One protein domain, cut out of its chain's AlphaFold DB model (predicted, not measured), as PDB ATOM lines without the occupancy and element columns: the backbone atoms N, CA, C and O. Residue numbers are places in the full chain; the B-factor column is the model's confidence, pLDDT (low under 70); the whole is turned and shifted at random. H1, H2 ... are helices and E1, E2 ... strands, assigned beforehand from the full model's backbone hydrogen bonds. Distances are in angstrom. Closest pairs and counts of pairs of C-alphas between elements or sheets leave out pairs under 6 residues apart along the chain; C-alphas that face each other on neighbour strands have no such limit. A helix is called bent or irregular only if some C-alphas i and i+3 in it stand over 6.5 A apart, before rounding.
ATOM      1  N   ARG A 186     -14.012  43.135 -25.066       80.94
ATOM      2  CA  ARG A 186     -12.690  42.803 -25.626       80.94
ATOM      3  C   ARG A 186     -11.604  43.812 -25.303       80.94
ATOM      4  O   ARG A 186     -10.433  43.486 -25.476       80.94
ATOM      5  N   SER A 187     -11.978  44.993 -24.832       78.94
ATOM      6  CA  SER A 187     -11.070  46.011 -24.309       78.94
ATOM      7  C   SER A 187     -11.197  45.983 -22.792       78.94
ATOM      8  O   SER A 187     -12.315  46.007 -22.289       78.94
ATOM      9  N   ALA A 188     -10.081  45.919 -22.066       84.00
ATOM     10  CA  ALA A 188     -10.020  45.889 -20.599       84.00
ATOM     11  C   ALA A 188     -10.452  47.222 -19.940       84.00
ATOM     12  O   ALA A 188      -9.821  47.701 -19.005       84.00
ATOM     13  N   ASP A 189     -11.494  47.863 -20.469       87.31
ATOM     14  CA  ASP A 189     -12.014  49.157 -20.050       87.31
ATOM     15  C   ASP A 189     -13.191  48.944 -19.093       87.31
ATOM     16  O   ASP A 189     -14.297  48.567 -19.492       87.31
ATOM     17  N   PHE A 190     -12.935  49.179 -17.808       87.44
ATOM     18  CA  PHE A 190     -13.907  48.943 -16.746       87.44
ATOM     19  C   PHE A 190     -15.119  49.882 -16.811       87.44
ATOM     20  O   PHE A 190     -16.234  49.493 -16.458       87.44
ATOM     21  N   SER A 191     -14.934  51.113 -17.289       88.56
ATOM     22  CA  SER A 191     -16.030  52.080 -17.415       88.56
ATOM     23  C   SER A 191     -16.975  51.678 -18.540       88.56
ATOM     24  O   SER A 191     -18.193  51.654 -18.350       88.56
ATOM     25  N   LEU A 192     -16.407  51.291 -19.685       86.50
ATOM     26  CA  LEU A 192     -17.166  50.790 -20.826       86.50
ATOM     27  C   LEU A 192     -17.922  49.501 -20.473       86.50
ATOM     28  O   LEU A 192     -19.095  49.364 -20.815       86.50
ATOM     29  N   TYR A 193     -17.275  48.593 -19.735       86.06
ATOM     30  CA  TYR A 193     -17.882  47.363 -19.229       86.06
ATOM     31  C   TYR A 193     -19.111  47.637 -18.346       86.06
ATOM     32  O   TYR A 193     -20.175  47.065 -18.587       86.06
ATOM     33  N   LYS A 194     -19.006  48.554 -17.370       86.31
ATOM     34  CA  LYS A 194     -20.134  48.940 -16.498       86.31
ATOM     35  C   LYS A 194     -21.306  49.529 -17.286       86.31
ATOM     36  O   LYS A 194     -22.450  49.141 -17.048       86.31
ATOM     37  N   ASP A 195     -21.042  50.434 -18.234       86.06
ATOM     38  CA  ASP A 195     -22.098  51.022 -19.073       86.06
ATOM     39  C   ASP A 195     -22.775  49.932 -19.931       86.06
ATOM     40  O   ASP A 195     -24.002  49.833 -19.953       86.06
ATOM     41  N   SER A 196     -22.002  49.019 -20.530       83.94
ATOM     42  CA  SER A 196     -22.515  47.842 -21.261       83.94
ATOM     43  C   SER A 196     -23.401  46.940 -20.432       83.94
ATOM     44  O   SER A 196     -24.513  46.616 -20.856       83.94
ATOM     45  N   LEU A 197     -22.974  46.615 -19.221       82.31
ATOM     46  CA  LEU A 197     -23.736  45.761 -18.328       82.31
ATOM     47  C   LEU A 197     -25.046  46.422 -17.871       82.31
ATOM     48  O   LEU A 197     -26.089  45.766 -17.819       82.31
ATOM     49  N   SER A 198     -25.015  47.738 -17.632       83.19
ATOM     50  CA  SER A 198     -26.196  48.522 -17.258       83.19
ATOM     51  C   SER A 198     -27.278  48.525 -18.339       83.19
ATOM     52  O   SER A 198     -28.461  48.452 -18.021       83.19
ATOM     53  N   ARG A 199     -26.894  48.549 -19.619       77.75
ATOM     54  CA  ARG A 199     -27.843  48.511 -20.742       77.75
ATOM     55  C   ARG A 199     -28.313  47.092 -21.047       77.75
ATOM     56  O   ARG A 199     -29.430  46.910 -21.524       77.75
ATOM     57  N   LEU A 200     -27.492  46.085 -20.737       77.00
ATOM     58  CA  LEU A 200     -27.846  44.676 -20.905       77.00
ATOM     59  C   LEU A 200     -28.886  44.191 -19.888       77.00
ATOM     60  O   LEU A 200     -29.635  43.267 -20.187       77.00
ATOM     61  N   ILE A 201     -28.984  44.816 -18.709       78.75
ATOM     62  CA  ILE A 201     -29.906  44.374 -17.650       78.75
ATOM     63  C   ILE A 201     -31.370  44.345 -18.097       78.75
ATOM     64  O   ILE A 201     -32.105  43.418 -17.754       78.75
ATOM     65  N   GLY A 202     -31.776  45.317 -18.921       74.62
ATOM     66  CA  GLY A 202     -33.120  45.368 -19.483       74.62
ATOM     67  C   GLY A 202     -33.406  44.162 -20.372       74.62
ATOM     68  O   GLY A 202     -34.509  43.626 -20.343       74.62
ATOM     69  N   TRP A 203     -32.400  43.671 -21.100       71.19
ATOM     70  CA  TRP A 203     -32.548  42.498 -21.955       71.19
ATOM     71  C   TRP A 203     -32.806  41.235 -21.138       71.19
ATOM     72  O   TRP A 203     -33.687  40.464 -21.496       71.19
ATOM     73  N   PHE A 204     -32.126  41.047 -20.001       71.94
ATOM     74  CA  PHE A 204     -32.407  39.915 -19.107       71.94
ATOM     75  C   PHE A 204     -33.838  39.941 -18.559       71.94
ATOM     76  O   PHE A 204     -34.453  38.888 -18.420       71.94
ATOM     77  N   PHE A 205     -34.385  41.130 -18.289       71.62
ATOM     78  CA  PHE A 205     -35.782  41.273 -17.882       71.62
ATOM     79  C   PHE A 205     -36.746  40.906 -19.017       71.62
ATOM     80  O   PHE A 205     -37.687  40.148 -18.809       71.62
ATOM     81  N   VAL A 206     -36.480  41.387 -20.235       70.75
ATOM     82  CA  VAL A 206     -37.300  41.075 -21.417       70.75
ATOM     83  C   VAL A 206     -37.227  39.591 -21.793       70.75
ATOM     84  O   VAL A 206     -38.212  39.030 -22.262       70.75
ATOM     85  N   PHE A 207     -36.092  38.933 -21.557       67.31
ATOM     86  CA  PHE A 207     -35.912  37.504 -21.816       67.31
ATOM     87  C   PHE A 207     -36.425  36.585 -20.688       67.31
ATOM     88  O   PHE A 207     -36.083  35.401 -20.670       67.31
ATOM     89  N   ASP A 208     -37.206  37.116 -19.740       72.25
ATOM     90  CA  ASP A 208     -37.725  36.410 -18.556       72.25
ATOM     91  C   ASP A 208     -36.630  35.726 -17.708       72.25
ATOM     92  O   ASP A 208     -36.848  34.788 -16.945       72.25
ATOM     93  N   GLN A 209     -35.397  36.228 -17.800       73.31
ATOM     94  CA  GLN A 209     -34.264  35.773 -17.002       73.31
ATOM     95  C   GLN A 209     -34.232  36.529 -15.668       73.31
ATOM     96  O   GLN A 209     -33.221  37.127 -15.299       73.31
ATOM     97  N   VAL A 210     -35.343  36.511 -14.923       74.38
ATOM     98  CA  VAL A 210     -35.553  37.330 -13.710       74.38
ATOM     99  C   VAL A 210     -34.483  37.069 -12.642       74.38
ATOM    100  O   VAL A 210     -34.015  38.002 -11.985       74.38
ATOM    101  N   HIS A 211     -34.035  35.818 -12.499       78.50
ATOM    102  CA  HIS A 211     -32.945  35.455 -11.588       78.50
ATOM    103  C   HIS A 211     -31.619  36.122 -11.971       78.50
ATOM    104  O   HIS A 211     -30.945  36.687 -11.107       78.50
ATOM    105  N   TYR A 212     -31.274  36.111 -13.260       78.25
ATOM    106  CA  TYR A 212     -30.074  36.775 -13.765       78.25
ATOM    107  C   TYR A 212     -30.211  38.290 -13.697       78.25
ATOM    108  O   TYR A 212     -29.288  38.938 -13.228       78.25
ATOM    109  N   ALA A 213     -31.366  38.858 -14.056       80.25
ATOM    110  CA  ALA A 213     -31.628  40.290 -13.934       80.25
ATOM    111  C   ALA A 213     -31.457  40.773 -12.483       80.25
ATOM    112  O   ALA A 213     -30.820  41.798 -12.240       80.25
ATOM    113  N   ARG A 214     -31.952  40.006 -11.502       84.50
ATOM    114  CA  ARG A 214     -31.780  40.301 -10.073       84.50
ATOM    115  C   ARG A 214     -30.322  40.189  -9.630       84.50
ATOM    116  O   ARG A 214     -29.837  41.093  -8.957       84.50
ATOM    117  N   SER A 215     -29.639  39.100  -9.984       84.56
ATOM    118  CA  SER A 215     -28.222  38.906  -9.644       84.56
ATOM    119  C   SER A 215     -27.356  40.012 -10.252       84.56
ATOM    120  O   SER A 215     -26.537  40.629  -9.573       84.56
ATOM    121  N   LEU A 216     -27.631  40.355 -11.510       84.75
ATOM    122  CA  LEU A 216     -26.943  41.407 -12.237       84.75
ATOM    123  C   LEU A 216     -27.206  42.791 -11.642       84.75
ATOM    124  O   LEU A 216     -26.279  43.584 -11.543       84.75
ATOM    125  N   ALA A 217     -28.432  43.078 -11.194       86.06
ATOM    126  CA  ALA A 217     -28.756  44.330 -10.505       86.06
ATOM    127  C   ALA A 217     -27.952  44.495  -9.208       86.06
ATOM    128  O   ALA A 217     -27.457  45.584  -8.917       86.06
ATOM    129  N   VAL A 218     -27.804  43.413  -8.435       88.62
ATOM    130  CA  VAL A 218     -26.993  43.409  -7.210       88.62
ATOM    131  C   VAL A 218     -25.519  43.611  -7.552       88.62
ATOM    132  O   VAL A 218     -24.887  44.499  -6.985       88.62
ATOM    133  N   HIS A 219     -25.004  42.878  -8.538       88.00
ATOM    134  CA  HIS A 219     -23.627  43.024  -8.995       88.00
ATOM    135  C   HIS A 219     -23.330  44.447  -9.498       88.00
ATOM    136  O   HIS A 219     -22.337  45.054  -9.113       88.00
ATOM    137  N   MET A 220     -24.233  45.042 -10.283       88.06
ATOM    138  CA  MET A 220     -24.123  46.429 -10.745       88.06
ATOM    139  C   MET A 220     -24.059  47.428  -9.589       88.06
ATOM    140  O   MET A 220     -23.279  48.381  -9.636       88.06
ATOM    141  N   ARG A 221     -24.846  47.212  -8.530       88.94
ATOM    142  CA  ARG A 221     -24.801  48.037  -7.317       88.94
ATOM    143  C   ARG A 221     -23.456  47.911  -6.599       88.94
ATOM    144  O   ARG A 221     -22.940  48.911  -6.108       88.94
ATOM    145  N   GLU A 222     -22.888  46.713  -6.531       89.50
ATOM    146  CA  GLU A 222     -21.560  46.490  -5.949       89.50
ATOM    147  C   GLU A 222     -20.470  47.183  -6.774       89.50
ATOM    148  O   GLU A 222     -19.673  47.932  -6.214       89.50
ATOM    149  N   LEU A 223     -20.496  47.035  -8.104       89.19
ATOM    150  CA  LEU A 223     -19.569  47.713  -9.018       89.19
ATOM    151  C   LEU A 223     -19.658  49.245  -8.935       89.19
ATOM    152  O   LEU A 223     -18.654  49.931  -9.122       89.19
ATOM    153  N   ALA A 224     -20.845  49.796  -8.666       88.94
ATOM    154  CA  ALA A 224     -21.037  51.233  -8.481       88.94
ATOM    155  C   ALA A 224     -20.487  51.737  -7.135       88.94
ATOM    156  O   ALA A 224     -19.969  52.849  -7.065       88.94
ATOM    157  N   ASN A 225     -20.570  50.919  -6.082       91.75
ATOM    158  CA  ASN A 225     -20.103  51.269  -4.737       91.75
ATOM    159  C   ASN A 225     -18.633  50.907  -4.480       91.75
ATOM    160  O   ASN A 225     -18.089  51.294  -3.447       91.75
ATOM    161  N   LEU A 226     -17.985  50.206  -5.414       89.88
ATOM    162  CA  LEU A 226     -16.593  49.760  -5.325       89.88
ATOM    163  C   LEU A 226     -15.599  50.853  -4.886       89.88
ATOM    164  O   LEU A 226     -14.774  50.563  -4.021       89.88
ATOM    165  N   PRO A 227     -15.680  52.108  -5.383       90.50
ATOM    166  CA  PRO A 227     -14.783  53.179  -4.939       90.50
ATOM    167  C   PRO A 227     -14.877  53.483  -3.436       90.50
ATOM    168  O   PRO A 227     -13.916  53.962  -2.845       90.50
ATOM    169  N   GLN A 228     -16.036  53.224  -2.822       90.31
ATOM    170  CA  GLN A 228     -16.303  53.503  -1.410       90.31
ATOM    171  C   GLN A 228     -16.024  52.285  -0.525       90.31
ATOM    172  O   GLN A 228     -15.518  52.438   0.582       90.31
ATOM    173  N   THR A 229     -16.368  51.083  -0.989       91.88
ATOM    174  CA  THR A 229     -16.218  49.851  -0.201       91.88
ATOM    175  C   THR A 229     -14.814  49.260  -0.298       91.88
ATOM    176  O   THR A 229     -14.281  48.800   0.709       91.88
ATOM    177  N   HIS A 230     -14.204  49.288  -1.487       90.75
ATOM    178  CA  HIS A 230     -12.915  48.660  -1.784       90.75
ATOM    179  C   HIS A 230     -12.108  49.497  -2.799       90.75
ATOM    180  O   HIS A 230     -11.986  49.106  -3.967       90.75
ATOM    181  N   PRO A 231     -11.530  50.639  -2.375       90.38
ATOM    182  CA  PRO A 231     -10.835  51.566  -3.272       90.38
ATOM    183  C   PRO A 231      -9.658  50.910  -4.008       90.38
ATOM    184  O   PRO A 231      -9.514  51.109  -5.211       90.38
ATOM    185  N   ASP A 232      -8.890  50.046  -3.336       91.19
ATOM    186  CA  ASP A 232      -7.753  49.339  -3.946       91.19
ATOM    187  C   ASP A 232      -8.186  48.398  -5.081       91.19
ATOM    188  O   ASP A 232      -7.501  48.255  -6.097       91.19
ATOM    189  N   VAL A 233      -9.350  47.754  -4.941       88.81
ATOM    190  CA  VAL A 233      -9.919  46.899  -5.993       88.81
ATOM    191  C   VAL A 233     -10.405  47.763  -7.153       88.81
ATOM    192  O   VAL A 233     -10.187  47.406  -8.309       88.81
ATOM    193  N   ASN A 234     -10.990  48.928  -6.864       88.81
ATOM    194  CA  ASN A 234     -11.448  49.853  -7.895       88.81
ATOM    195  C   ASN A 234     -10.274  50.363  -8.740       88.81
ATOM    196  O   ASN A 234     -10.352  50.318  -9.962       88.81
ATOM    197  N   THR A 235      -9.159  50.746  -8.111       89.88
ATOM    198  CA  THR A 235      -7.938  51.154  -8.824       89.88
ATOM    199  C   THR A 235      -7.393  50.031  -9.707       89.88
ATOM    200  O   THR A 235      -6.997  50.271 -10.846       89.88
ATOM    201  N   ASN A 236      -7.417  48.785  -9.226       88.50
ATOM    202  CA  ASN A 236      -7.005  47.631 -10.029       88.50
ATOM    203  C   ASN A 236      -7.938  47.380 -11.222       88.50
ATOM    204  O   ASN A 236      -7.471  47.070 -12.317       88.50
ATOM    205  N   PHE A 237      -9.249  47.522 -11.037       89.12
ATOM    206  CA  PHE A 237     -10.218  47.345 -12.117       89.12
ATOM    207  C   PHE A 237     -10.110  48.466 -13.152       89.12
ATOM    208  O   PHE A 237     -10.108  48.188 -14.348       89.12
ATOM    209  N   GLU A 238      -9.921  49.711 -12.719       88.88
ATOM    210  CA  GLU A 238      -9.638  50.847 -13.604       88.88
ATOM    211  C   GLU A 238      -8.332  50.670 -14.393       88.88
ATOM    212  O   GLU A 238      -8.256  51.088 -15.546       88.88
ATOM    213  N   ALA A 239      -7.340  49.976 -13.825       87.75
ATOM    214  CA  ALA A 239      -6.118  49.582 -14.525       87.75
ATOM    215  C   ALA A 239      -6.306  48.405 -15.510       87.75
ATOM    216  O   ALA A 239      -5.353  48.013 -16.183       87.75
ATOM    217  N   GLY A 240      -7.510  47.830 -15.608       83.94
ATOM    218  CA  GLY A 240      -7.824  46.710 -16.498       83.94
ATOM    219  C   GLY A 240      -7.589  45.322 -15.895       83.94
ATOM    220  O   GLY A 240      -7.787  44.320 -16.581       83.94
ATOM    221  N   ASN A 241      -7.239  45.222 -14.607       84.50
ATOM    222  CA  ASN A 241      -6.911  43.955 -13.933       84.50
ATOM    223  C   ASN A 241      -8.152  43.146 -13.495       84.50
ATOM    224  O   ASN A 241      -8.131  42.457 -12.477       84.50
ATOM    225  N   PHE A 242      -9.245  43.229 -14.254       85.00
ATOM    226  CA  PHE A 242     -10.471  42.437 -14.066       85.00
ATOM    227  C   PHE A 242     -10.703  41.430 -15.208       85.00
ATOM    228  O   PHE A 242     -11.664  40.662 -15.193       85.00
ATOM    229  N   VAL A 243      -9.807  41.418 -16.198       84.31
ATOM    230  CA  VAL A 243      -9.806  40.521 -17.358       84.31
ATOM    231  C   VAL A 243      -8.425  39.895 -17.525       84.31
ATOM    232  O   VAL A 243      -7.414  40.458 -17.114       84.31
ATOM    233  N   ALA A 244      -8.365  38.729 -18.158       81.94
ATOM    234  CA  ALA A 244      -7.105  38.130 -18.571       81.94
ATOM    235  C   ALA A 244      -6.745  38.575 -19.991       81.94
ATOM    236  O   ALA A 244      -7.605  38.633 -20.869       81.94
ATOM    237  N   MET A 245      -5.462  38.819 -20.252       78.12
ATOM    238  CA  MET A 245      -4.955  39.085 -21.600       78.12
ATOM    239  C   MET A 245      -4.024  37.954 -22.021       78.12
ATOM    240  O   MET A 245      -3.018  37.686 -21.370       78.12
ATOM    241  N   LYS A 246      -4.350  37.284 -23.132       68.75
ATOM    242  CA  LYS A 246      -3.487  36.234 -23.704       68.75
ATOM    243  C   LYS A 246      -2.365  36.790 -24.575       68.75
ATOM    244  O   LYS A 246      -1.392  36.095 -24.842       68.75
ATOM    245  N   THR A 247      -2.511  38.023 -25.061       74.75
ATOM    246  CA  THR A 247      -1.525  38.686 -25.923       74.75
ATOM    247  C   THR A 247      -1.384  40.157 -25.536       74.75
ATOM    248  O   THR A 247      -2.243  40.701 -24.852       74.75
ATOM    249  N   ILE A 248      -0.355  40.829 -26.056       74.12
ATOM    250  CA  ILE A 248      -0.128  42.275 -25.856       74.12
ATOM    251  C   ILE A 248      -1.198  43.130 -26.582       74.12
ATOM    252  O   ILE A 248      -1.310  44.333 -26.369       74.12
ATOM    253  N   ARG A 249      -2.021  42.531 -27.459       76.06
ATOM    254  CA  ARG A 249      -3.037  43.266 -28.225       76.06
ATOM    255  C   ARG A 249      -4.206  43.677 -27.331       76.06
ATOM    256  O   ARG A 249      -4.801  42.834 -26.659       76.06
ATOM    257  N   ALA A 250      -4.605  44.945 -27.435       67.38
ATOM    258  CA  ALA A 250      -5.685  45.542 -26.646       67.38
ATOM    259  C   ALA A 250      -7.031  44.799 -26.759       67.38
ATOM    260  O   ALA A 250      -7.762  44.728 -25.783       67.38
ATOM    261  N   PHE A 251      -7.327  44.195 -27.918       75.31
ATOM    262  CA  PHE A 251      -8.576  43.462 -28.174       75.31
ATOM    263  C   PHE A 251      -8.522  41.972 -27.794       75.31
ATOM    264  O   PHE A 251      -9.304  41.166 -28.294       75.31
ATOM    265  N   SER A 252      -7.532  41.562 -26.997       77.81
ATOM    266  CA  SER A 252      -7.346  40.160 -26.603       77.81
ATOM    267  C   SER A 252      -7.870  39.836 -25.209       77.81
ATOM    268  O   SER A 252      -7.776  38.677 -24.801       77.81
ATOM    269  N   ALA A 253      -8.452  40.821 -24.517       81.19
ATOM    270  CA  ALA A 253      -9.002  40.637 -23.185       81.19
ATOM    271  C   ALA A 253     -10.142  39.610 -23.184       81.19
ATOM    272  O   ALA A 253     -10.992  39.599 -24.078       81.19
ATOM    273  N   ILE A 254     -10.140  38.739 -22.185       79.81
ATOM    274  CA  ILE A 254     -11.157  37.717 -21.955       79.81
ATOM    275  C   ILE A 254     -11.526  37.710 -20.470       79.81
ATOM    276  O   ILE A 254     -10.693  38.030 -19.618       79.81
ATOM    277  N   ALA A 255     -12.765  37.348 -20.145       80.25
ATOM    278  CA  ALA A 255     -13.192  37.223 -18.757       80.25
ATOM    279  C   ALA A 255     -12.296  36.226 -17.994       80.25
ATOM    280  O   ALA A 255     -11.893  35.196 -18.542       80.25
ATOM    281  N   LEU A 256     -11.992  36.530 -16.727       80.31
ATOM    282  CA  LEU A 256     -11.120  35.696 -15.889       80.31
ATOM    283  C   LEU A 256     -11.636  34.256 -15.770       80.31
ATOM    284  O   LEU A 256     -10.842  33.326 -15.871       80.31
ATOM    285  N   ASP A 257     -12.952  34.080 -15.642       77.62
ATOM    286  CA  ASP A 257     -13.591  32.765 -15.535       77.62
ATOM    287  C   ASP A 257     -13.406  31.929 -16.813       77.62
ATOM    288  O   ASP A 257     -12.908  30.806 -16.768       77.62
ATOM    289  N   GLN A 258     -13.643  32.534 -17.984       74.44
ATOM    290  CA  GLN A 258     -13.370  31.899 -19.279       74.44
ATOM    291  C   GLN A 258     -11.886  31.548 -19.453       74.44
ATOM    292  O   GLN A 258     -11.553  30.504 -20.016       74.44
ATOM    293  N   ASN A 259     -10.971  32.403 -18.986       78.31
ATOM    294  CA  ASN A 259      -9.544  32.095 -19.034       78.31
ATOM    295  C   ASN A 259      -9.186  30.927 -18.109       78.31
ATOM    296  O   ASN A 259      -8.463  30.022 -18.524       78.31
ATOM    297  N   HIS A 260      -9.698  30.924 -16.877       78.00
ATOM    298  CA  HIS A 260      -9.496  29.838 -15.923       78.00
ATOM    299  C   HIS A 260     -10.031  28.510 -16.462       78.00
ATOM    300  O   HIS A 260      -9.339  27.498 -16.370       78.00
ATOM    301  N   GLU A 261     -11.212  28.501 -17.080       74.75
ATOM    302  CA  GLU A 261     -11.781  27.304 -17.695       74.75
ATOM    303  C   GLU A 261     -10.905  26.778 -18.843       74.75
ATOM    304  O   GLU A 261     -10.589  25.588 -18.888       74.75
ATOM    305  N   GLN A 262     -10.410  27.663 -19.716       74.50
ATOM    306  CA  GLN A 262      -9.498  27.288 -20.805       74.50
ATOM    307  C   GLN A 262      -8.156  26.745 -20.295       74.50
ATOM    308  O   GLN A 262      -7.628  25.777 -20.846       74.50
ATOM    309  N   VAL A 263      -7.596  27.345 -19.240       75.00
ATOM    310  CA  VAL A 263      -6.369  26.858 -18.594       75.00
ATOM    311  C   VAL A 263      -6.613  25.490 -17.953       75.00
ATOM    312  O   VAL A 263      -5.818  24.574 -18.147       75.00
ATOM    313  N   ASN A 264      -7.739  25.313 -17.264       76.06
ATOM    314  CA  ASN A 264      -8.117  24.041 -16.653       76.06
ATOM    315  C   ASN A 264      -8.333  22.932 -17.693       76.06
ATOM    316  O   ASN A 264      -7.936  21.792 -17.451       76.06
ATOM    317  N   ALA A 265      -8.926  23.242 -18.847       70.69
ATOM    318  CA  ALA A 265      -9.072  22.296 -19.953       70.69
ATOM    319  C   ALA A 265      -7.705  21.863 -20.515       70.69
ATOM    320  O   ALA A 265      -7.475  20.673 -20.720       70.69
ATOM    321  N   CYS A 266      -6.771  22.808 -20.677       67.12
ATOM    322  CA  CYS A 266      -5.400  22.527 -21.111       67.12
ATOM    323  C   CYS A 266      -4.662  21.612 -20.114       67.12
ATOM    324  O   CYS A 266      -4.077  20.605 -20.503       67.12
ATOM    325  N   LEU A 267      -4.769  21.902 -18.812       66.00
ATOM    326  CA  LEU A 267      -4.137  21.114 -17.745       66.00
ATOM    327  C   LEU A 267      -4.709  19.692 -17.608       66.00
ATOM    328  O   LEU A 267      -4.016  18.802 -17.119       66.00
ATOM    329  N   LYS A 268      -5.963  19.464 -18.017       59.81
ATOM    330  CA  LYS A 268      -6.609  18.141 -17.985       59.81
ATOM    331  C   LYS A 268      -6.221  17.241 -19.169       59.81
ATOM    332  O   LYS A 268      -6.371  16.027 -19.049       59.81
ATOM    333  N   GLY A 269      -5.723  17.804 -20.275       48.41
ATOM    334  CA  GLY A 269      -5.392  17.067 -21.502       48.41
ATOM    335  C   GLY A 269      -4.156  16.159 -21.419       48.41
ATOM    336  O   GLY A 269      -4.087  15.188 -22.164       48.41
ATOM    337  N   ASP A 270      -3.229  16.417 -20.489       50.09
ATOM    338  CA  ASP A 270      -1.919  15.734 -20.413       50.09
ATOM    339  C   ASP A 270      -1.840  14.586 -19.382       50.09
ATOM    340  O   ASP A 270      -0.765  14.096 -19.040       50.09
TER     341      ASP A 270
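What this domain is: This is residues 186 to 270 of the 283 residues of an uncharacterized protein of Lamprigera yunnana (UniProt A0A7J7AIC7). Two long helices, H1 and H2, make a helical hairpin; short H3 turns off the end of H2 and leads to a small hairpin of strands, E1 and E2, after which H4 sticks out with residues 261 to 268. The printed part has 85 residues, with named elements in the order H1 H2 H3 E1 E2 H4, and the strands are antiparallel. It is mostly helix and loose, with a radius of gyration of the C-alphas of 15.1 A and spans of 41 by 32 by 22 A.

Where its parts are: H1, residues 190 to 206, begins at C-alpha (-13.907, 48.943, -16.746) and is 25.1 A long. H2, residues 210 to 229, is 26.7 A long and irregular: C-alphas 224 and 227 are 7.4 A apart. H3 is residues 231 to 238, E1 243 to 245 and E2 253 to 255. H4, residues 256 to 268, 18.2 A long, ends at C-alpha (-6.609, 18.141, -17.985).

How they stand to each other: H1 and H2 touch at a shallow tilt of 25 degrees, opposite ways, closest at the C-alphas of Phe 204 and Ala 213, 5.2 A. N 244 and O 254 of E1 and E2 are within hydrogen-bond range at 2.8 A. Every O i to N i+4 pair is within range in H3 and H4, 11 of 13 in H1 and 14 of 16 in H2. H4 and H1 are apart.

The domain as a whole: The printed part has no cut and no long link. Residues 207, 246, 250 and 266 to 270 have pLDDT under 70.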